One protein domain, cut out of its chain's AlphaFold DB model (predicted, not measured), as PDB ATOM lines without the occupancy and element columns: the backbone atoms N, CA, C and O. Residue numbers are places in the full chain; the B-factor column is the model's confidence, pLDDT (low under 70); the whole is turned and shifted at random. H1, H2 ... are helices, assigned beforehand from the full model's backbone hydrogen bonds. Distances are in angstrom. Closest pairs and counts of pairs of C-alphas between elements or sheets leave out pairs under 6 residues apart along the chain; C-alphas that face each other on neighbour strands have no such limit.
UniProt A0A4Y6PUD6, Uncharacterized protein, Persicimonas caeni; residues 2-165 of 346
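This is residues 2 to 165 of the 346 residues of an uncharacterized protein of Persicimonas caeni (UniProt A0A4Y6PUD6). Two helical lobes are joined by the long helix H6, which runs from a larger lobe, where H1, H2, H3 and H5 pack together with H4 near one end, into a smaller lobe of H7, H8 and H9. The printed part has 164 residues with nine named helices, H1 to H9 in order along the chain, and no named strand: the class is all helix. It is only just compact, close to loose, with a radius of gyration of the C-alphas of 18.3 A, and elongated, spanning 56 by 31 by 26 A.

The hub is H6, residues 94 to 119, touching five helices. Its residues 98 to 102 alone touch H3, residues 46 to 54, at a steep tilt of 39 degrees; the closest C-alphas, Leu 50 and Ala 98, are 6.0 A apart. H5, residues 69 to 86, touches H6 at a shallow tilt of 31 degrees, closest at C-alphas 83 and 101, 6.7 A. H4, residues 56 to 63, touches residues 94 to 95 of H6 alone, closest at C-alphas 62 and 95, 5.8 A. H2, residues 24 to 34, forms helical hairpins with H3, closest at C-alphas 34 and 49, 6.4 A, and with H1, residues 3 to 17, closest at C-alphas 16 and 26, 4.7 A. H7, residues 124 to 136, forms a hairpin with H6, closest at C-alphas 119 and 127, 5.5 A. H8, residues 141 to 150, and H5 touch only at their ends, closest at C-alphas 141 and 85, 5.0 A. H9, residues 152 to 164, touches H7 at a steep tilt of 64 degrees, closest at C-alphas 158 and 132, 4.7 A. O i to N i+4 pairs are within hydrogen-bond range throughout H1, H2, H3, H4, H7, H8 and H9, and in 11 of 14 cases in H5 and 19 of 22 in H6.

H6 is 37.2 A long, from C-alpha 94 at (33.325, 54.630, -31.091) to C-alpha 119 at (0.820, 53.225, -49.109); H5 measures 25.8 A and H1 21.6 A.

The printed part has no cut; its one long link joins H2 to H3. The farthest C-alphas, Ser 19 and Gly 165, are 57.9 A apart. The pLDDT is under 70 at residues 38 to 40 and 162 to 165.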
ATOM      1  N   GLN A   2      11.599  40.259 -33.732       73.44
ATOM      2  CA  GLN A   2      10.224  40.662 -33.387       73.44
ATOM      3  C   GLN A   2      10.217  41.873 -32.424       73.44
ATOM      4  O   GLN A   2      11.073  41.925 -31.538       73.44
ATOM      5  N   PRO A   3       9.244  42.806 -32.510       79.62
ATOM      6  CA  PRO A   3       9.178  43.996 -31.646       79.62
ATOM      7  C   PRO A   3       9.230  43.692 -30.142       79.62
ATOM      8  O   PRO A   3       9.836  44.433 -29.371       79.62
ATOM      9  N   LYS A   4       8.643  42.562 -29.732       83.38
ATOM     10  CA  LYS A   4       8.650  42.099 -28.341       83.38
ATOM     11  C   LYS A   4      10.068  41.824 -27.828       83.38
ATOM     12  O   LYS A   4      10.412  42.262 -26.737       83.38
ATOM     13  N   ARG A   5      10.908  41.180 -28.643       85.75
ATOM     14  CA  ARG A   5      12.298  40.858 -28.292       85.75
ATOM     15  C   ARG A   5      13.170  42.112 -28.189       85.75
ATOM     16  O   ARG A   5      13.998  42.199 -27.293       85.75
ATOM     17  N   ILE A   6      12.946  43.106 -29.056       87.00
ATOM     18  CA  ILE A   6      13.618  44.417 -28.967       87.00
ATOM     19  C   ILE A   6      13.309  45.080 -27.618       87.00
ATOM     20  O   ILE A   6      14.220  45.559 -26.948       87.00
ATOM     21  N   ALA A   7      12.036  45.095 -27.210       89.94
ATOM     22  CA  ALA A   7      11.623  45.687 -25.939       89.94
ATOM     23  C   ALA A   7      12.206  44.942 -24.725       89.94
ATOM     24  O   ALA A   7      12.647  45.583 -23.776       89.94
ATOM     25  N   GLU A   8      12.247  43.607 -24.772       91.94
ATOM     26  CA  GLU A   8      12.878  42.781 -23.736       91.94
ATOM     27  C   GLU A   8      14.370  43.102 -23.586       91.94
ATOM     28  O   GLU A   8      14.816  43.360 -22.475       91.94
ATOM     29  N   LEU A   9      15.126  43.172 -24.687       92.56
ATOM     30  CA  LEU A   9      16.563  43.471 -24.641       92.56
ATOM     31  C   LEU A   9      16.862  44.886 -24.126       92.56
ATOM     32  O   LEU A   9      17.774  45.057 -23.320       92.56
ATOM     33  N   LYS A  10      16.075  45.894 -24.532       94.75
ATOM     34  CA  LYS A  10      16.200  47.261 -23.991       94.75
ATOM     35  C   LYS A  10      15.934  47.293 -22.483       94.75
ATOM     36  O   LYS A  10      16.700  47.896 -21.742       94.75
ATOM     37  N   LYS A  11      14.902  46.575 -22.027       94.38
ATOM     38  CA  LYS A  11      14.575  46.446 -20.601       94.38
ATOM     39  C   LYS A  11      15.700  45.767 -19.818       94.38
ATOM     40  O   LYS A  11      16.065  46.261 -18.759       94.38
ATOM     41  N   THR A  12      16.277  44.688 -20.348       94.06
ATOM     42  CA  THR A  12      17.435  44.018 -19.739       94.06
ATOM     43  C   THR A  12      18.636  44.961 -19.614       94.06
ATOM     44  O   THR A  12      19.295  44.980 -18.576       94.06
ATOM     45  N   ALA A  13      18.908  45.779 -20.638       93.31
ATOM     46  CA  ALA A  13      19.978  46.774 -20.585       93.31
ATOM     47  C   ALA A  13      19.725  47.858 -19.520       93.31
ATOM     48  O   ALA A  13      20.643  48.212 -18.782       93.31
ATOM     49  N   ASP A  14      18.486  48.348 -19.404       94.38
ATOM     50  CA  ASP A  14      18.106  49.331 -18.380       94.38
ATOM     51  C   ASP A  14      18.237  48.757 -16.962       94.38
ATOM     52  O   ASP A  14      18.754  49.424 -16.068       94.38
ATOM     53  N   GLU A  15      17.813  47.508 -16.754       93.56
ATOM     54  CA  GLU A  15      17.946  46.810 -15.470       93.56
ATOM     55  C   GLU A  15      19.417  46.627 -15.070       93.56
ATOM     56  O   GLU A  15      19.774  46.873 -13.917       93.56
ATOM     57  N   ALA A  16      20.289  46.280 -16.024       92.50
ATOM     58  CA  ALA A  16      21.728  46.161 -15.791       92.50
ATOM     59  C   ALA A  16      22.379  47.496 -15.386       92.50
ATOM     60  O   ALA A  16      23.330  47.520 -14.608       92.50
ATOM     61  N   LEU A  17      21.860  48.613 -15.899       92.19
ATOM     62  CA  LEU A  17      22.404  49.955 -15.692       92.19
ATOM     63  C   LEU A  17      21.688  50.756 -14.592       92.19
ATOM     64  O   LEU A  17      22.084  51.891 -14.305       92.19
ATOM     65  N   GLN A  18      20.680  50.175 -13.933       89.94
ATOM     66  CA  GLN A  18      19.838  50.843 -12.934       89.94
ATOM     67  C   GLN A  18      20.628  51.370 -11.723       89.94
ATOM     68  O   GLN A  18      20.236  52.366 -11.112       89.94
ATOM     69  N   SER A  19      21.749  50.730 -11.381       84.88
ATOM     70  CA  SER A  19      22.643  51.155 -10.294       84.88
ATOM     71  C   SER A  19      23.399  52.455 -10.596       84.88
ATOM     72  O   SER A  19      23.959  53.059  -9.683       84.88
ATOM     73  N   GLY A  20      23.433  52.892 -11.861       86.94
ATOM     74  CA  GLY A  20      24.238  54.028 -12.314       86.94
ATOM     75  C   GLY A  20      25.730  53.714 -12.485       86.94
ATOM     76  O   GLY A  20      26.504  54.612 -12.825       86.94
ATOM     77  N   GLU A  21      26.145  52.460 -12.284       86.81
ATOM     78  CA  GLU A  21      27.539  52.015 -12.351       86.81
ATOM     79  C   GLU A  21      27.711  50.809 -13.287       86.81
ATOM     80  O   GLU A  21      26.858  49.928 -13.358       86.81
ATOM     81  N   LEU A  22      28.853  50.738 -13.984       89.12
ATOM     82  CA  LEU A  22      29.243  49.577 -14.796       89.12
ATOM     83  C   LEU A  22      29.935  48.525 -13.921       89.12
ATOM     84  O   LEU A  22      31.157  48.364 -13.983       89.12
ATOM     85  N   THR A  23      29.163  47.823 -13.095       92.38
ATOM     86  CA  THR A  23      29.655  46.648 -12.355       92.38
ATOM     87  C   THR A  23      30.051  45.522 -13.319       92.38
ATOM     88  O   THR A  23      29.666  45.540 -14.487       92.38
ATOM     89  N   GLU A  24      30.818  44.531 -12.857       91.94
ATOM     90  CA  GLU A  24      31.184  43.370 -13.691       91.94
ATOM     91  C   GLU A  24      29.942  42.627 -14.216       91.94
ATOM     92  O   GLU A  24      29.877  42.298 -15.400       91.94
ATOM     93  N   ASP A  25      28.921  42.453 -13.369       92.50
ATOM     94  CA  ASP A  25      27.645  41.845 -13.765       92.50
ATOM     95  C   ASP A  25      26.923  42.685 -14.825       92.50
ATOM     96  O   ASP A  25      26.477  42.147 -15.838       92.50
ATOM     97  N   ALA A  26      26.870  44.012 -14.648       93.00
ATOM     98  CA  ALA A  26      26.263  44.910 -15.627       93.00
ATOM     99  C   ALA A  26      26.994  44.843 -16.974       93.00
ATOM    100  O   ALA A  26      26.357  44.746 -18.019       93.00
ATOM    101  N   GLN A  27      28.330  44.838 -16.964       94.25
ATOM    102  CA  GLN A  27      29.136  44.697 -18.178       94.25
ATOM    103  C   GLN A  27      28.837  43.381 -18.894       94.25
ATOM    104  O   GLN A  27      28.601  43.388 -20.100       94.25
ATOM    105  N   LYS A  28      28.796  42.265 -18.156       94.44
ATOM    106  CA  LYS A  28      28.491  40.949 -18.720       94.44
ATOM    107  C   LYS A  28      27.107  40.921 -19.366       94.44
ATOM    108  O   LYS A  28      26.982  40.477 -20.502       94.44
ATOM    109  N   THR A  29      26.090  41.450 -18.688       94.81
ATOM    110  CA  THR A  29      24.732  41.532 -19.236       94.81
ATOM    111  C   THR A  29      24.667  42.410 -20.485       94.81
ATOM    112  O   THR A  29      24.013  42.040 -21.457       94.81
ATOM    113  N   LEU A  30      25.357  43.554 -20.509       95.31
ATOM    114  CA  LEU A  30      25.390  44.412 -21.697       95.31
ATOM    115  C   LEU A  30      26.099  43.742 -22.875       95.31
ATOM    116  O   LEU A  30      25.628  43.864 -24.002       95.31
ATOM    117  N   ILE A  31      27.191  43.015 -22.626       95.06
ATOM    118  CA  ILE A  31      27.867  42.223 -23.659       95.06
ATOM    119  C   ILE A  31      26.900  41.175 -24.217       95.06
ATOM    120  O   ILE A  31      26.726  41.120 -25.427       95.06
ATOM    121  N   GLU A  32      26.199  40.424 -23.362       92.88
ATOM    122  CA  GLU A  32      25.197  39.436 -23.794       92.88
ATOM    123  C   GLU A  32      24.080  40.060 -24.651       92.88
ATOM    124  O   GLU A  32      23.651  39.457 -25.633       92.88
ATOM    125  N   VAL A  33      23.637  41.282 -24.328       93.12
ATOM    126  CA  VAL A  33      22.640  42.034 -25.115       93.12
ATOM    127  C   VAL A  33      23.187  42.493 -26.476       93.12
ATOM    128  O   VAL A  33      22.421  42.601 -27.436       93.12
ATOM    129  N   LEU A  34      24.484  42.801 -26.559       93.06
ATOM    130  CA  LEU A  34      25.144  43.335 -27.757       93.06
ATOM    131  C   LEU A  34      25.675  42.249 -28.702       93.06
ATOM    132  O   LEU A  34      25.836  42.506 -29.896       93.06
ATOM    133  N   THR A  35      25.948  41.052 -28.191       89.25
ATOM    134  CA  THR A  35      26.448  39.929 -28.988       89.25
ATOM    135  C   THR A  35      25.324  39.181 -29.712       89.25
ATOM    136  O   THR A  35      24.173  39.225 -29.272       89.25
ATOM    137  N   PRO A  36      25.628  38.470 -30.815       83.75
ATOM    138  CA  PRO A  36      24.641  37.661 -31.521       83.75
ATOM    139  C   PRO A  36      24.000  36.612 -30.614       83.75
ATOM    140  O   PRO A  36      24.684  35.986 -29.801       83.75
ATOM    141  N   ASP A  37      22.706  36.356 -30.808       77.62
ATOM    142  CA  ASP A  37      22.053  35.227 -30.145       77.62
ATOM    143  C   ASP A  37      22.716  33.918 -30.610       77.62
ATOM    144  O   ASP A  37      22.812  33.649 -31.810       77.62
ATOM    145  N   ALA A  38      23.185  33.098 -29.666       69.88
ATOM    146  CA  ALA A  38      23.923  31.871 -29.965       69.88
ATOM    147  C   ALA A  38      23.114  30.862 -30.803       69.88
ATOM    148  O   ALA A  38      23.706  30.047 -31.513       69.88
ATOM    149  N   TYR A  39      21.780  30.908 -30.731       66.31
ATOM    150  CA  TYR A  39      20.902  29.990 -31.456       66.31
ATOM    151  C   TYR A  39      20.493  30.521 -32.826       66.31
ATOM    152  O   TYR A  39      20.441  29.757 -33.788       66.31
ATOM    153  N   GLU A  40      20.202  31.816 -32.923       68.81
ATOM    154  CA  GLU A  40      19.724  32.426 -34.169       68.81
ATOM    155  C   GLU A  40      20.860  32.998 -35.032       68.81
ATOM    156  O   GLU A  40      20.638  33.307 -36.201       68.81
ATOM    157  N   GLN A  41      22.070  33.141 -34.473       71.56
ATOM    158  CA  GLN A  41      23.220  33.828 -35.080       71.56
ATOM    159  C   GLN A  41      22.868  35.226 -35.615       71.56
ATOM    160  O   GLN A  41      23.487  35.737 -36.551       71.56
ATOM    161  N   THR A  42      21.853  35.855 -35.026       78.31
ATOM    162  CA  THR A  42      21.357  37.166 -35.422       78.31
ATOM    163  C   THR A  42      21.910  38.229 -34.488       78.31
ATOM    164  O   THR A  42      21.819  38.126 -33.265       78.31
ATOM    165  N   TRP A  43      22.502  39.267 -35.080       84.44
ATOM    166  CA  TRP A  43      22.902  40.461 -34.343       84.44
ATOM    167  C   TRP A  43      21.669  41.190 -33.784       84.44
ATOM    168  O   TRP A  43      20.597  41.153 -34.408       84.44
ATOM    169  N   PRO A  44      21.802  41.882 -32.639       83.81
ATOM    170  CA  PRO A  44      20.740  42.715 -32.096       83.81
ATOM    171  C   PRO A  44      20.319  43.820 -33.074       83.81
ATOM    172  O   PRO A  44      21.085  44.293 -33.913       83.81
ATOM    173  N   ASP A  45      19.062  44.248 -32.949       90.38
ATOM    174  CA  ASP A  45      18.506  45.338 -33.754       90.38
ATOM    175  C   ASP A  45      19.247  46.659 -33.485       90.38
ATOM    176  O   ASP A  45      19.667  46.934 -32.357       90.38
ATOM    177  N   VAL A  46      19.353  47.504 -34.515       91.62
ATOM    178  CA  VAL A  46      20.000  48.824 -34.445       91.62
ATOM    179  C   VAL A  46      19.490  49.676 -33.280       91.62
ATOM    180  O   VAL A  46      20.265  50.400 -32.658       91.62
ATOM    181  N   GLU A  47      18.204  49.568 -32.933       92.44
ATOM    182  CA  GLU A  47      17.644  50.302 -31.806       92.44
ATOM    183  C   GLU A  47      18.135  49.801 -30.443       92.44
ATOM    184  O   GLU A  47      18.170  50.594 -29.509       92.44
ATOM    185  N   VAL A  48      18.481  48.518 -30.303       94.56
ATOM    186  CA  VAL A  48      19.044  47.958 -29.059       94.56
ATOM    187  C   VAL A  48      20.485  48.432 -28.887       94.56
ATOM    188  O   VAL A  48      20.844  48.915 -27.818       94.56
ATOM    189  N   VAL A  49      21.286  48.368 -29.957       95.19
ATOM    190  CA  VAL A  49      22.684  48.834 -29.944       95.19
ATOM    191  C   VAL A  49      22.756  50.319 -29.583       95.19
ATOM    192  O   VAL A  49      23.509  50.706 -28.690       95.19
ATOM    193  N   LEU A  50      21.920  51.148 -30.219       94.75
ATOM    194  CA  LEU A  50      21.810  52.568 -29.883       94.75
ATOM    195  C   LEU A  50      21.347  52.792 -28.441       94.75
ATOM    196  O   LEU A  50      21.895  53.658 -27.770       94.75
ATOM    197  N   HIS A  51      20.376  52.014 -27.957       95.62
ATOM    198  CA  HIS A  51      19.862  52.136 -26.589       95.62
ATOM    199  C   HIS A  51      20.963  51.936 -25.542       95.62
ATOM    200  O   HIS A  51      21.080  52.735 -24.618       95.62
ATOM    201  N   VAL A  52      21.816  50.921 -25.720       95.62
ATOM    202  CA  VAL A  52      22.965  50.687 -24.830       95.62
ATOM    203  C   VAL A  52      23.998  51.810 -24.953       95.62
ATOM    204  O   VAL A  52      24.437  52.354 -23.941       95.62
ATOM    205  N   ALA A  53      24.380  52.180 -26.179       94.69
ATOM    206  CA  ALA A  53      25.440  53.162 -26.421       94.69
ATOM    207  C   ALA A  53      25.075  54.587 -25.966       94.69
ATOM    208  O   ALA A  53      25.944  55.346 -25.535       94.69
ATOM    209  N   GLU A  54      23.798  54.959 -26.059       94.25
ATOM    210  CA  GLU A  54      23.286  56.275 -25.663       94.25
ATOM    211  C   GLU A  54      22.907  56.354 -24.183       94.25
ATOM    212  O   GLU A  54      22.634  57.448 -23.680       94.25
ATOM    213  N   HIS A  55      22.914  55.228 -23.462       94.81
ATOM    214  CA  HIS A  55      22.632  55.241 -22.037       94.81
ATOM    215  C   HIS A  55      23.649  56.147 -21.313       94.81
ATOM    216  O   HIS A  55      24.854  55.962 -21.500       94.81
ATOM    217  N   PRO A  56      23.228  57.090 -20.442       92.56
ATOM    218  CA  PRO A  56      24.118  58.118 -19.885       92.56
ATOM    219  C   PRO A  56      25.396  57.579 -19.226       92.56
ATOM    220  O   PRO A  56      26.465  58.176 -19.352       92.56
ATOM    221  N   VAL A  57      25.293  56.431 -18.546       93.50
ATOM    222  CA  VAL A  57      26.430  55.747 -17.904       93.50
ATOM    223  C   VAL A  57      27.458  55.276 -18.938       93.50
ATOM    224  O   VAL A  57      28.655  55.486 -18.749       93.50
ATOM    225  N   VAL A  58      26.999  54.674 -20.038       93.81
ATOM    226  CA  VAL A  58      27.849  54.153 -21.117       93.81
ATOM    227  C   VAL A  58      28.395  55.308 -21.951       93.81
ATOM    228  O   VAL A  58      29.604  55.409 -22.134       93.81
ATOM    229  N   ALA A  59      27.531  56.236 -22.367       92.06
ATOM    230  CA  ALA A  59      27.888  57.388 -23.185       92.06
ATOM    231  C   ALA A  59      28.975  58.254 -22.535       92.06
ATOM    232  O   ALA A  59      29.947  58.622 -23.192       92.06
ATOM    233  N   LYS A  60      28.862  58.528 -21.227       90.94
ATOM    234  CA  LYS A  60      29.887  59.281 -20.495       90.94
ATOM    235  C   LYS A  60      31.223  58.537 -20.463       90.94
ATOM    236  O   LYS A  60      32.262  59.129 -20.720       90.94
ATOM    237  N   ARG A  61      31.205  57.232 -20.182       91.50
ATOM    238  CA  ARG A  61      32.423  56.401 -20.144       91.50
ATOM    239  C   ARG A  61      33.078  56.271 -21.514       91.50
ATOM    240  O   ARG A  61      34.298  56.220 -21.585       91.50
ATOM    241  N   MET A  62      32.279  56.262 -22.574       91.44
ATOM    242  CA  MET A  62      32.739  56.279 -23.957       91.44
ATOM    243  C   MET A  62      33.412  57.605 -24.321       91.44
ATOM    244  O   MET A  62      34.473  57.595 -24.932       91.44
ATOM    245  N   GLN A  63      32.829  58.739 -23.917       88.31
ATOM    246  CA  GLN A  63      33.420  60.070 -24.117       88.31
ATOM    247  C   GLN A  63      34.714  60.265 -23.320       88.31
ATOM    248  O   GLN A  63      35.643  60.897 -23.810       88.31
ATOM    249  N   ASP A  64      34.772  59.711 -22.108       90.12
ATOM    250  CA  ASP A  64      35.938  59.790 -21.227       90.12
ATOM    251  C   ASP A  64      37.041  58.766 -21.582       90.12
ATOM    252  O   ASP A  64      38.035  58.703 -20.860       90.12
ATOM    253  N   GLU A  65      36.862  57.936 -22.624       87.44
ATOM    254  CA  GLU A  65      37.767  56.829 -23.006       87.44
ATOM    255  C   GLU A  65      38.044  55.851 -21.841       87.44
ATOM    256  O   GLU A  65      39.160  55.400 -21.591       87.44
ATOM    257  N   ARG A  66      36.997  55.549 -21.063       91.62
ATOM    258  CA  ARG A  66      37.033  54.712 -19.846       91.62
ATOM    259  C   ARG A  66      36.031  53.561 -19.891       91.62
ATOM    260  O   ARG A  66      35.554  53.113 -18.841       91.62
ATOM    261  N   LEU A  67      35.655  53.134 -21.090       92.94
ATOM    262  CA  LEU A  67      34.869  51.922 -21.281       92.94
ATOM    263  C   LEU A  67      35.744  50.695 -20.967       92.94
ATOM    264  O   LEU A  67      36.911  50.667 -21.345       92.94
ATOM    265  N   PRO A  68      35.215  49.683 -20.262       94.69
ATOM    266  CA  PRO A  68      35.894  48.399 -20.139       94.69
ATOM    267  C   PRO A  68      36.115  47.769 -21.520       94.69
ATOM    268  O   PRO A  68      35.181  47.717 -22.319       94.69
ATOM    269  N   GLU A  69      37.317  47.248 -21.774       93.62
ATOM    270  CA  GLU A  69      37.765  46.752 -23.090       93.62
ATOM    271  C   GLU A  69      36.802  45.733 -23.725       93.62
ATOM    272  O   GLU A  69      36.500  45.805 -24.916       93.62
ATOM    273  N   LEU A  70      36.258  44.808 -22.927       93.94
ATOM    274  CA  LEU A  70      35.306  43.806 -23.416       93.94
ATOM    275  C   LEU A  70      33.979  44.429 -23.875       93.94
ATOM    276  O   LEU A  70      33.411  44.008 -24.880       93.94
ATOM    277  N   LEU A  71      33.491  45.444 -23.156       94.69
ATOM    278  CA  LEU A  71      32.263  46.151 -23.518       94.69
ATOM    279  C   LEU A  71      32.491  47.079 -24.718       94.69
ATOM    280  O   LEU A  71      31.622  47.187 -25.582       94.69
ATOM    281  N   GLU A  72      33.659  47.719 -24.794       94.25
ATOM    282  CA  GLU A  72      34.074  48.495 -25.964       94.25
ATOM    283  C   GLU A  72      34.113  47.617 -27.218       94.25
ATOM    284  O   GLU A  72      33.505  47.963 -28.230       94.25
ATOM    285  N   THR A  73      34.741  46.442 -27.123       93.94
ATOM    286  CA  THR A  73      34.819  45.472 -28.222       93.94
ATOM    287  C   THR A  73      33.425  45.041 -28.677       93.94
ATOM    288  O   THR A  73      33.114  45.136 -29.862       93.94
ATOM    289  N   ALA A  74      32.545  44.666 -27.741       94.81
ATOM    290  CA  ALA A  74      31.172  44.272 -28.062       94.81
ATOM    291  C   ALA A  74      30.379  45.391 -28.761       94.81
ATOM    292  O   ALA A  74      29.637  45.132 -29.707       94.81
ATOM    293  N   LEU A  75      30.552  46.650 -28.339       94.81
ATOM    294  CA  LEU A  75      29.932  47.800 -28.999       94.81
ATOM    295  C   LEU A  75      30.481  48.019 -30.413       94.81
ATOM    296  O   LEU A  75      29.700  48.255 -31.334       94.81
ATOM    297  N   VAL A  76      31.800  47.937 -30.605       93.25
ATOM    298  CA  VAL A  76      32.431  48.080 -31.928       93.25
ATOM    299  C   VAL A  76      31.931  47.004 -32.887       93.25
ATOM    300  O   VAL A  76      31.566  47.320 -34.024       93.25
ATOM    301  N   GLU A  77      31.870  45.752 -32.442       93.31
ATOM    302  CA  GLU A  77      31.359  44.640 -33.244       93.31
ATOM    303  C   GLU A  77      29.871  44.825 -33.574       93.31
ATOM    304  O   GLU A  77      29.483  44.745 -34.742       93.31
ATOM    305  N   ALA A  78      29.052  45.186 -32.579       93.94
ATOM    306  CA  ALA A  78      27.632  45.447 -32.775       93.94
ATOM    307  C   ALA A  78      27.389  46.598 -33.766       93.94
ATOM    308  O   ALA A  78      26.591  46.455 -34.694       93.94
ATOM    309  N   PHE A  79      28.110  47.720 -33.644       93.75
ATOM    310  CA  PHE A  79      28.024  48.828 -34.603       93.75
ATOM    311  C   PHE A  79      28.480  48.425 -36.003       93.75
ATOM    312  O   PHE A  79      27.836  48.797 -36.985       93.75
ATOM    313  N   SER A  80      29.548  47.636 -36.105       91.12
ATOM    314  CA  SER A  80      30.047  47.123 -37.383       91.12
ATOM    315  C   SER A  80      29.027  46.221 -38.081       91.12
ATOM    316  O   SER A  80      28.963  46.218 -39.309       91.12
ATOM    317  N   ALA A  81      28.189  45.516 -37.317       90.69
ATOM    318  CA  ALA A  81      27.101  44.706 -37.849       90.69
ATOM    319  C   ALA A  81      25.857  45.526 -38.246       90.69
ATOM    320  O   ALA A  81      25.243  45.237 -39.275       90.69
ATOM    321  N   VAL A  82      25.474  46.558 -37.476       91.44
ATOM    322  CA  VAL A  82      24.217  47.303 -37.724       91.44
ATOM    323  C   VAL A  82      24.354  48.499 -38.669       91.44
ATOM    324  O   VAL A  82      23.398  48.825 -39.369       91.44
ATOM    325  N   LEU A  83      25.518  49.154 -38.748       89.75
ATOM    326  CA  LEU A  83      25.736  50.301 -39.646       89.75
ATOM    327  C   LEU A  83      25.534  49.970 -41.139       89.75
ATOM    328  O   LEU A  83      24.920  50.791 -41.838       89.75
ATOM    329  N   PRO A  84      25.947  48.787 -41.642       89.62
ATOM    330  CA  PRO A  84      25.632  48.358 -43.004       89.62
ATOM    331  C   PRO A  84      24.129  48.273 -43.283       89.62
ATOM    332  O   PRO A  84      23.694  48.594 -44.387       89.62
ATOM    333  N   LEU A  85      23.309  47.939 -42.279       89.81
ATOM    334  CA  LEU A  85      21.846  47.922 -42.416       89.81
ATOM    335  C   LEU A  85      21.261  49.327 -42.631       89.81
ATOM    336  O   LEU A  85      20.127  49.455 -43.091       89.81
ATOM    337  N   LEU A  86      22.028  50.375 -42.323       90.00
ATOM    338  CA  LEU A  86      21.698  51.776 -42.587       90.00
ATOM    339  C   LEU A  86      22.389  52.348 -43.842       90.00
ATOM    340  O   LEU A  86      22.320  53.557 -44.090       90.00
ATOM    341  N   GLY A  87      23.056  51.497 -44.633       84.12
ATOM    342  CA  GLY A  87      23.791  51.896 -45.838       84.12
ATOM    343  C   GLY A  87      25.083  52.661 -45.537       84.12
ATOM    344  O   GLY A  87      25.509  53.499 -46.324       84.12
ATOM    345  N   THR A  88      25.689  52.432 -44.369       85.62
ATOM    346  CA  THR A  88      26.902  53.136 -43.920       85.62
ATOM    347  C   THR A  88      27.937  52.154 -43.377       85.62
ATOM    348  O   THR A  88      27.630  50.990 -43.128       85.62
ATOM    349  N   ARG A  89      29.184  52.597 -43.204       84.56
ATOM    350  CA  ARG A  89      30.255  51.794 -42.596       84.56
ATOM    351  C   ARG A  89      30.719  52.441 -41.296       84.56
ATOM    352  O   ARG A  89      30.700  53.664 -41.178       84.56
ATOM    353  N   ALA A  90      31.162  51.619 -40.349       80.56
ATOM    354  CA  ALA A  90      31.822  52.089 -39.137       80.56
ATOM    355  C   ALA A  90      33.161  52.747 -39.501       80.56
ATOM    356  O   ALA A  90      34.056  52.087 -40.027       80.56
ATOM    357  N   PHE A  91      33.288  54.053 -39.260       77.88
ATOM    358  CA  PHE A  91      34.533  54.789 -39.471       77.88
ATOM    359  C   PHE A  91      34.718  55.863 -38.398       77.88
ATOM    360  O   PHE A  91      33.820  56.671 -38.155       77.88
ATOM    361  N   GLY A  92      35.898  55.881 -37.774       82.25
ATOM    362  CA  GLY A  92      36.251  56.816 -36.704       82.25
ATOM    363  C   GLY A  92      36.123  56.227 -35.290       82.25
ATOM    364  O   GLY A  92      36.022  55.010 -35.143       82.25
ATOM    365  N   PRO A  93      36.174  57.075 -34.247       85.69
ATOM    366  CA  PRO A  93      36.103  56.632 -32.858       85.69
ATOM    367  C   PRO A  93      34.686  56.187 -32.473       85.69
ATOM    368  O   PRO A  93      33.699  56.757 -32.947       85.69
ATOM    369  N   LEU A  94      34.589  55.225 -31.548       86.25
ATOM    370  CA  LEU A  94      33.325  54.630 -31.091       86.25
ATOM    371  C   LEU A  94      32.307  55.678 -30.607       86.25
ATOM    372  O   LEU A  94      31.120  55.578 -30.917       86.25
ATOM    373  N   ALA A  95      32.773  56.739 -29.940       81.94
ATOM    374  CA  ALA A  95      31.927  57.847 -29.489       81.94
ATOM    375  C   ALA A  95      31.117  58.504 -30.626       81.94
ATOM    376  O   ALA A  95      30.003  58.982 -30.404       81.94
ATOM    377  N   ASN A  96      31.639  58.484 -31.856       86.56
ATOM    378  CA  ASN A  96      30.957  59.026 -33.029       86.56
ATOM    379  C   ASN A  96      29.976  58.031 -33.660       86.56
ATOM    380  O   ASN A  96      29.080  58.459 -34.394       86.56
ATOM    381  N   PHE A  97      30.107  56.728 -33.388       90.25
ATOM    382  CA  PHE A  97      29.255  55.708 -34.001       90.25
ATOM    383  C   PHE A  97      27.807  55.880 -33.568       90.25
ATOM    384  O   PHE A  97      26.933  55.915 -34.431       90.25
ATOM    385  N   ALA A  98      27.542  56.076 -32.273       89.50
ATOM    386  CA  ALA A  98      26.182  56.273 -31.770       89.50
ATOM    387  C   ALA A  98      25.510  57.503 -32.408       89.50
ATOM    388  O   ALA A  98      24.440  57.386 -33.003       89.50
ATOM    389  N   ALA A  99      26.179  58.661 -32.389       88.19
ATOM    390  CA  ALA A  99      25.642  59.901 -32.955       88.19
ATOM    391  C   ALA A  99      25.399  59.806 -34.473       88.19
ATOM    392  O   ALA A  99      24.358  60.246 -34.971       88.19
ATOM    393  N   HIS A 100      26.337  59.210 -35.217       89.00
ATOM    394  CA  HIS A 100      26.190  59.005 -36.658       89.00
ATOM    395  C   HIS A 100      25.051  58.027 -36.978       89.00
ATOM    396  O   HIS A 100      24.188  58.335 -37.803       89.00
ATOM    397  N   THR A 101      25.012  56.888 -36.280       92.00
ATOM    398  CA  THR A 101      23.973  55.858 -36.428       92.00
ATOM    399  C   THR A 101      22.595  56.440 -36.120       92.00
ATOM    400  O   THR A 101      21.676  56.252 -36.911       92.00
ATOM    401  N   ARG A 102      22.450  57.213 -35.033       92.62
ATOM    402  CA  ARG A 102      21.201  57.892 -34.656       92.62
ATOM    403  C   ARG A 102      20.723  58.838 -35.748       92.62
ATOM    404  O   ARG A 102      19.606  58.700 -36.236       92.62
ATOM    405  N   LYS A 103      21.597  59.748 -36.193       90.69
ATOM    406  CA  LYS A 103      21.277  60.703 -37.263       90.69
ATOM    407  C   LYS A 103      20.822  59.988 -38.537       90.69
ATOM    408  O   LYS A 103      19.861  60.419 -39.173       90.69
ATOM    409  N   ARG A 104      21.509  58.907 -38.920       90.75
ATOM    410  CA  ARG A 104      21.167  58.122 -40.112       90.75
ATOM    411  C   ARG A 104      19.840  57.384 -39.937       90.75
ATOM    412  O   ARG A 104      19.007  57.438 -40.840       90.75
ATOM    413  N   LEU A 105      19.628  56.750 -38.784       92.88
ATOM    414  CA  LEU A 105      18.397  56.038 -38.455       92.88
ATOM    415  C   LEU A 105      17.185  56.970 -38.490       92.88
ATOM    416  O   LEU A 105      16.177  56.605 -39.082       92.88
ATOM    417  N   ASP A 106      17.279  58.161 -37.901       91.94
ATOM    418  CA  ASP A 106      16.165  59.114 -37.845       91.94
ATOM    419  C   ASP A 106      15.829  59.679 -39.234       91.94
ATOM    420  O   ASP A 106      14.657  59.760 -39.609       91.94
ATOM    421  N   ALA A 107      16.852  60.002 -40.037       86.69
ATOM    422  CA  ALA A 107      16.666  60.476 -41.407       86.69
ATOM    423  C   ALA A 107      15.967  59.429 -42.293       86.69
ATOM    424  O   ALA A 107      15.049  59.761 -43.043       86.69
ATOM    425  N   GLU A 108      16.376  58.166 -42.194       90.19
ATOM    426  CA  GLU A 108      15.779  57.070 -42.963       90.19
ATOM    427  C   GLU A 108      14.405  56.651 -42.402       90.19
ATOM    428  O   GLU A 108      13.480  56.393 -43.175       90.19
ATOM    429  N   ARG A 109      14.205  56.699 -41.072       93.12
ATOM    430  CA  ARG A 109      12.905  56.441 -40.422       93.12
ATOM    431  C   ARG A 109      11.838  57.394 -40.931       93.12
ATOM    432  O   ARG A 109      10.746  56.949 -41.274       93.12
ATOM    433  N   ARG A 110      12.163  58.684 -41.035       89.38
ATOM    434  CA  ARG A 110      11.210  59.685 -41.519       89.38
ATOM    435  C   ARG A 110      10.750  59.398 -42.949       89.38
ATOM    436  O   ARG A 110       9.565  59.539 -43.239       89.38
ATOM    437  N   LYS A 111      11.662  58.978 -43.834       88.56
ATOM    438  CA  LYS A 111      11.315  58.584 -45.212       88.56
ATOM    439  C   LYS A 111      10.398  57.363 -45.220       88.56
ATOM    440  O   LYS A 111       9.372  57.380 -45.892       88.56
ATOM    441  N   TYR A 112      10.749  56.339 -44.444       91.75
ATOM    442  CA  TYR A 112       9.944  55.129 -44.300       91.75
ATOM    443  C   TYR A 112       8.520  55.434 -43.818       91.75
ATOM    444  O   TYR A 112       7.567  54.928 -44.402       91.75
ATOM    445  N   GLU A 113       8.364  56.268 -42.787       91.56
ATOM    446  CA  GLU A 113       7.053  56.635 -42.235       91.56
ATOM    447  C   GLU A 113       6.167  57.323 -43.278       91.56
ATOM    448  O   GLU A 113       5.014  56.934 -43.440       91.56
ATOM    449  N   LEU A 114       6.722  58.276 -44.036       90.62
ATOM    450  CA  LEU A 114       6.000  58.973 -45.107       90.62
ATOM    451  C   LEU A 114       5.540  58.019 -46.216       90.62
ATOM    452  O   LEU A 114       4.436  58.158 -46.739       90.62
ATOM    453  N   VAL A 115       6.383  57.050 -46.581       91.69
ATOM    454  CA  VAL A 115       6.035  56.037 -47.584       91.69
ATOM    455  C   VAL A 115       4.962  55.097 -47.043       91.69
ATOM    456  O   VAL A 115       3.961  54.880 -47.716       91.69
ATOM    457  N   ALA A 116       5.127  54.578 -45.825       91.00
ATOM    458  CA  ALA A 116       4.175  53.655 -45.210       91.00
ATOM    459  C   ALA A 116       2.787  54.288 -45.020       91.00
ATOM    460  O   ALA A 116       1.789  53.668 -45.379       91.00
ATOM    461  N   GLU A 117       2.720  55.528 -44.523       91.69
ATOM    462  CA  GLU A 117       1.464  56.276 -44.368       91.69
ATOM    463  C   GLU A 117       0.742  56.442 -45.709       91.69
ATOM    464  O   GLU A 117      -0.471  56.251 -45.805       91.69
ATOM    465  N   ARG A 118       1.492  56.746 -46.773       91.00
ATOM    466  CA  ARG A 118       0.917  56.951 -48.102       91.00
ATOM    467  C   ARG A 118       0.457  55.643 -48.748       91.00
ATOM    468  O   ARG A 118      -0.558  55.646 -49.434       91.00
ATOM    469  N   LEU A 119       1.158  54.530 -48.522       91.88
ATOM    470  CA  LEU A 119       0.820  53.225 -49.109       91.88
ATOM    471  C   LEU A 119      -0.535  52.674 -48.662       91.88
ATOM    472  O   LEU A 119      -1.172  51.952 -49.431       91.88
ATOM    473  N   ASP A 120      -0.978  53.004 -47.449       85.44
ATOM    474  CA  ASP A 120      -2.254  52.520 -46.911       85.44
ATOM    475  C   ASP A 120      -3.471  53.139 -47.636       85.44
ATOM    476  O   ASP A 120      -4.559  52.567 -47.596       85.44
ATOM    477  N   GLY A 121      -3.295  54.278 -48.321       86.19
ATOM    478  CA  GLY A 121      -4.362  55.002 -49.026       86.19
ATOM    479  C   GLY A 121      -4.319  54.930 -50.557       86.19
ATOM    480  O   GLY A 121      -5.143  55.574 -51.205       86.19
ATOM    481  N   LEU A 122      -3.364  54.204 -51.143       90.00
ATOM    482  CA  LEU A 122      -3.186  54.108 -52.594       90.00
ATOM    483  C   LEU A 122      -3.786  52.820 -53.171       90.00
ATOM    484  O   LEU A 122      -3.798  51.772 -52.518       90.00
ATOM    485  N   ASP A 123      -4.239  52.903 -54.425       91.56
ATOM    486  CA  ASP A 123      -4.509  51.722 -55.248       91.56
ATOM    487  C   ASP A 123      -3.222  50.926 -55.533       91.56
ATOM    488  O   ASP A 123      -2.110  51.380 -55.252       91.56
ATOM    489  N   GLU A 124      -3.377  49.701 -56.040       87.88
ATOM    490  CA  GLU A 124      -2.268  48.754 -56.185       87.88
ATOM    491  C   GLU A 124      -1.173  49.280 -57.123       87.88
ATOM    492  O   GLU A 124       0.004  49.266 -56.758       87.88
ATOM    493  N   ASP A 125      -1.551  49.837 -58.275       82.19
ATOM    494  CA  ASP A 125      -0.598  50.343 -59.264       82.19
ATOM    495  C   ASP A 125       0.161  51.566 -58.732       82.19
ATOM    496  O   ASP A 125       1.383  51.671 -58.868       82.19
ATOM    497  N   ALA A 126      -0.535  52.501 -58.078       83.00
ATOM    498  CA  ALA A 126       0.089  53.662 -57.458       83.00
ATOM    499  C   ALA A 126       0.990  53.274 -56.276       83.00
ATOM    500  O   ALA A 126       2.046  53.887 -56.088       83.00
ATOM    501  N   ALA A 127       0.611  52.256 -55.500       89.31
ATOM    502  CA  ALA A 127       1.413  51.738 -54.398       89.31
ATOM    503  C   ALA A 127       2.707  51.075 -54.895       89.31
ATOM    504  O   ALA A 127       3.783  51.365 -54.362       89.31
ATOM    505  N   VAL A 128       2.626  50.244 -55.938       88.88
ATOM    506  CA  VAL A 128       3.794  49.616 -56.575       88.88
ATOM    507  C   VAL A 128       4.726  50.678 -57.162       88.88
ATOM    508  O   VAL A 128       5.925  50.647 -56.884       88.88
ATOM    509  N   ARG A 129       4.200  51.685 -57.878       82.19
ATOM    510  CA  ARG A 129       5.016  52.800 -58.400       82.19
ATOM    511  C   ARG A 129       5.724  53.577 -57.291       82.19
ATOM    512  O   ARG A 129       6.912  53.879 -57.413       82.19
ATOM    513  N   LEU A 130       5.022  53.895 -56.200       86.88
ATOM    514  CA  LEU A 130       5.617  54.585 -55.053       86.88
ATOM    515  C   LEU A 130       6.752  53.759 -54.432       86.88
ATOM    516  O   LEU A 130       7.817  54.306 -54.146       86.88
ATOM    517  N   LEU A 131       6.542  52.452 -54.249       90.50
ATOM    518  CA  LEU A 131       7.553  51.537 -53.716       90.50
ATOM    519  C   LEU A 131       8.755  51.403 -54.649       90.50
ATOM    520  O   LEU A 131       9.881  51.476 -54.167       90.50
ATOM    521  N   ARG A 132       8.537  51.287 -55.962       86.31
ATOM    522  CA  ARG A 132       9.602  51.256 -56.975       86.31
ATOM    523  C   ARG A 132      10.472  52.506 -56.867       86.31
ATOM    524  O   ARG A 132      11.689  52.411 -56.732       86.31
ATOM    525  N   ASN A 133       9.839  53.679 -56.828       82.12
ATOM    526  CA  ASN A 133      10.540  54.951 -56.677       82.12
ATOM    527  C   ASN A 133      11.295  55.027 -55.347       82.12
ATOM    528  O   ASN A 133      12.441  55.465 -55.325       82.12
ATOM    529  N   TYR A 134      10.703  54.570 -54.243       86.25
ATOM    530  CA  TYR A 134      11.381  54.547 -52.949       86.25
ATOM    531  C   TYR A 134      12.610  53.628 -52.957       86.25
ATOM    532  O   TYR A 134      13.696  54.080 -52.605       86.25
ATOM    533  N   ILE A 135      12.467  52.378 -53.405       86.69
ATOM    534  CA  ILE A 135      13.549  51.381 -53.464       86.69
ATOM    535  C   ILE A 135      14.695  51.865 -54.360       86.69
ATOM    536  O   ILE A 135      15.860  51.679 -54.027       86.69
ATOM    537  N   SER A 136      14.383  52.577 -55.442       75.56
ATOM    538  CA  SER A 136      15.394  53.144 -56.343       75.56
ATOM    539  C   SER A 136      16.290  54.215 -55.733       75.56
ATOM    540  O   SER A 136      17.374  54.479 -56.241       75.56
ATOM    541  N   THR A 137      15.860  54.835 -54.631       76.56
ATOM    542  CA  THR A 137      16.688  55.815 -53.914       76.56
ATOM    543  C   THR A 137      17.744  55.163 -53.018       76.56
ATOM    544  O   THR A 137      18.348  55.860 -52.205       76.56
ATOM    545  N   ASP A 138      17.945  53.847 -53.155       78.19
ATOM    546  CA  ASP A 138      18.807  53.008 -52.317       78.19
ATOM    547  C   ASP A 138      18.584  53.267 -50.811       78.19
ATOM    548  O   ASP A 138      19.485  53.700 -50.080       78.19
ATOM    549  N   PRO A 139      17.336  53.104 -50.325       86.62
ATOM    550  CA  PRO A 139      17.017  53.321 -48.925       86.62
ATOM    551  C   PRO A 139      17.736  52.289 -48.058       86.62
ATOM    552  O   PRO A 139      18.019  51.168 -48.479       86.62
ATOM    553  N   ALA A 140      17.974  52.648 -46.798       89.00
ATOM    554  CA  ALA A 140      18.669  51.766 -45.865       89.00
ATOM    555  C   ALA A 140      18.037  50.346 -45.821       89.00
ATOM    556  O   ALA A 140      16.822  50.237 -45.586       89.00
ATOM    557  N   PRO A 141      18.831  49.258 -45.975       89.69
ATOM    558  CA  PRO A 141      18.335  47.875 -46.005       89.69
ATOM    559  C   PRO A 141      17.396  47.515 -44.849       89.69
ATOM    560  O   PRO A 141      16.423  46.779 -45.026       89.69
ATOM    561  N   TYR A 142      17.644  48.090 -43.670       89.81
ATOM    562  CA  TYR A 142      16.796  47.969 -42.489       89.81
ATOM    563  C   TYR A 142      15.325  48.336 -42.757       89.81
ATOM    564  O   TYR A 142      14.411  47.618 -42.344       89.81
ATOM    565  N   PHE A 143      15.073  49.434 -43.473       91.25
ATOM    566  CA  PHE A 143      13.718  49.909 -43.759       91.25
ATOM    567  C   PHE A 143      13.077  49.184 -44.939       91.25
ATOM    568  O   PHE A 143      11.866  48.959 -44.921       91.25
ATOM    569  N   VAL A 144      13.872  48.736 -45.915       89.56
ATOM    570  CA  VAL A 144      13.387  47.840 -46.978       89.56
ATOM    571  C   VAL A 144      12.884  46.530 -46.374       89.56
ATOM    572  O   VAL A 144      11.783  46.089 -46.691       89.56
ATOM    573  N   ALA A 145      13.624  45.947 -45.426       88.88
ATOM    574  CA  ALA A 145      13.190  44.745 -44.717       88.88
ATOM    575  C   ALA A 145      11.867  44.959 -43.955       88.88
ATOM    576  O   ALA A 145      10.991  44.093 -43.994       88.88
ATOM    577  N   LYS A 146      11.677  46.127 -43.321       89.81
ATOM    578  CA  LYS A 146      10.399  46.489 -42.678       89.81
ATOM    579  C   LYS A 146       9.251  46.617 -43.682       89.81
ATOM    580  O   LYS A 146       8.147  46.156 -43.394       89.81
ATOM    581  N   LEU A 147       9.490  47.211 -44.852       90.75
ATOM    582  CA  LEU A 147       8.483  47.274 -45.914       90.75
ATOM    583  C   LEU A 147       8.143  45.881 -46.444       90.75
ATOM    584  O   LEU A 147       6.963  45.574 -46.557       90.75
ATOM    585  N   ARG A 148       9.135  45.013 -46.681       91.06
ATOM    586  CA  ARG A 148       8.902  43.625 -47.115       91.06
ATOM    587  C   ARG A 148       8.054  42.844 -46.113       91.06
ATOM    588  O   ARG A 148       7.183  42.090 -46.523       91.06
ATOM    589  N   GLN A 149       8.257  43.047 -44.810       89.56
ATOM    590  CA  GLN A 149       7.433  42.398 -43.781       89.56
ATOM    591  C   GLN A 149       5.967  42.850 -43.811       89.56
ATOM    592  O   GLN A 149       5.081  42.036 -43.568       89.56
ATOM    593  N   ARG A 150       5.704  44.134 -44.088       89.00
ATOM    594  CA  ARG A 150       4.350  44.708 -44.031       89.00
ATOM    595  C   ARG A 150       3.599  44.650 -45.368       89.00
ATOM    596  O   ARG A 150       2.393  44.441 -45.368       89.00
ATOM    597  N   TYR A 151       4.302  44.807 -46.487       90.88
ATOM    598  CA  TYR A 151       3.752  44.945 -47.840       90.88
ATOM    599  C   TYR A 151       4.423  43.975 -48.829       90.88
ATOM    600  O   TYR A 151       4.746  44.355 -49.952       90.88
ATOM    601  N   SER A 152       4.657  42.723 -48.414       90.44
ATOM    602  CA  SER A 152       5.463  41.736 -49.157       90.44
ATOM    603  C   SER A 152       5.128  41.633 -50.649       90.44
ATOM    604  O   SER A 152       6.043  41.719 -51.463       90.44
ATOM    605  N   ALA A 153       3.847  41.495 -51.010       90.50
ATOM    606  CA  ALA A 153       3.427  41.356 -52.407       90.50
ATOM    607  C   ALA A 153       3.759  42.606 -53.241       90.50
ATOM    608  O   ALA A 153       4.382  42.499 -54.293       90.50
ATOM    609  N   ARG A 154       3.423  43.794 -52.727       91.81
ATOM    610  CA  ARG A 154       3.678  45.080 -53.393       91.81
ATOM    611  C   ARG A 154       5.166  45.380 -53.541       91.81
ATOM    612  O   ARG A 154       5.582  45.929 -54.551       91.81
ATOM    613  N   VAL A 155       5.967  45.034 -52.531       91.19
ATOM    614  CA  VAL A 155       7.424  45.214 -52.584       91.19
ATOM    615  C   VAL A 155       8.048  44.256 -53.591       91.19
ATOM    616  O   VAL A 155       8.842  44.705 -54.407       91.19
ATOM    617  N   GLY A 156       7.658  42.977 -53.580       87.12
ATOM    618  CA  GLY A 156       8.154  42.005 -54.556       87.12
ATOM    619  C   GLY A 156       7.810  42.402 -55.993       87.12
ATOM    620  O   GLY A 156       8.652  42.297 -56.876       87.12
ATOM    621  N   GLU A 157       6.609  42.936 -56.216       86.06
ATOM    622  CA  GLU A 157       6.205  43.459 -57.520       86.06
ATOM    623  C   GLU A 157       6.989  44.719 -57.920       86.06
ATOM    624  O   GLU A 157       7.439  44.829 -59.055       86.06
ATOM    625  N   ALA A 158       7.222  45.650 -56.991       86.06
ATOM    626  CA  ALA A 158       8.033  46.840 -57.250       86.06
ATOM    627  C   ALA A 158       9.501  46.505 -57.572       86.06
ATOM    628  O   ALA A 158      10.098  47.138 -58.443       86.06
ATOM    629  N   GLU A 159      10.079  45.513 -56.890       84.56
ATOM    630  CA  GLU A 159      11.424  44.989 -57.162       84.56
ATOM    631  C   GLU A 159      11.475  44.331 -58.540       84.56
ATOM    632  O   GLU A 159      12.317  44.691 -59.359       84.56
ATOM    633  N   ARG A 160      10.503  43.463 -58.836       80.69
ATOM    634  CA  ARG A 160      10.362  42.816 -60.139       80.69
ATOM    635  C   ARG A 160      10.235  43.838 -61.268       80.69
ATOM    636  O   ARG A 160      10.967  43.741 -62.240       80.69
ATOM    637  N   GLN A 161       9.395  44.864 -61.127       75.00
ATOM    638  CA  GLN A 161       9.283  45.943 -62.121       75.00
ATOM    639  C   GLN A 161      10.558  46.790 -62.234       75.00
ATOM    640  O   GLN A 161      10.867  47.304 -63.308       75.00
ATOM    641  N   SER A 162      11.312  46.949 -61.143       69.94
ATOM    642  CA  SER A 162      12.616  47.616 -61.185       69.94
ATOM    643  C   SER A 162      13.665  46.793 -61.945       69.94
ATOM    644  O   SER A 162      14.562  47.379 -62.551       69.94
ATOM    645  N   GLU A 163      13.571  45.461 -61.905       65.88
ATOM    646  CA  GLU A 163      14.488  44.522 -62.563       65.88
ATOM    647  C   GLU A 163      14.091  44.214 -64.018       65.88
ATOM    648  O   GLU A 163      14.956  44.154 -64.891       65.88
ATOM    649  N   GLU A 164      12.794  44.051 -64.298       62.00
ATOM    650  CA  GLU A 164      12.260  43.617 -65.600       62.00
ATOM    651  C   GLU A 164      12.324  44.688 -66.685       62.00
ATOM    652  O   GLU A 164      12.338  44.365 -67.871       62.00
ATOM    653  N   GLY A 165      12.460  45.952 -66.304       55.12
ATOM    654  CA  GLY A 165      12.845  46.986 -67.237       55.12
ATOM    655  C   GLY A 165      12.009  48.231 -67.079       55.12
ATOM    656  O   GLY A 165      10.887  48.312 -67.560       55.12
TER     657      GLY A 165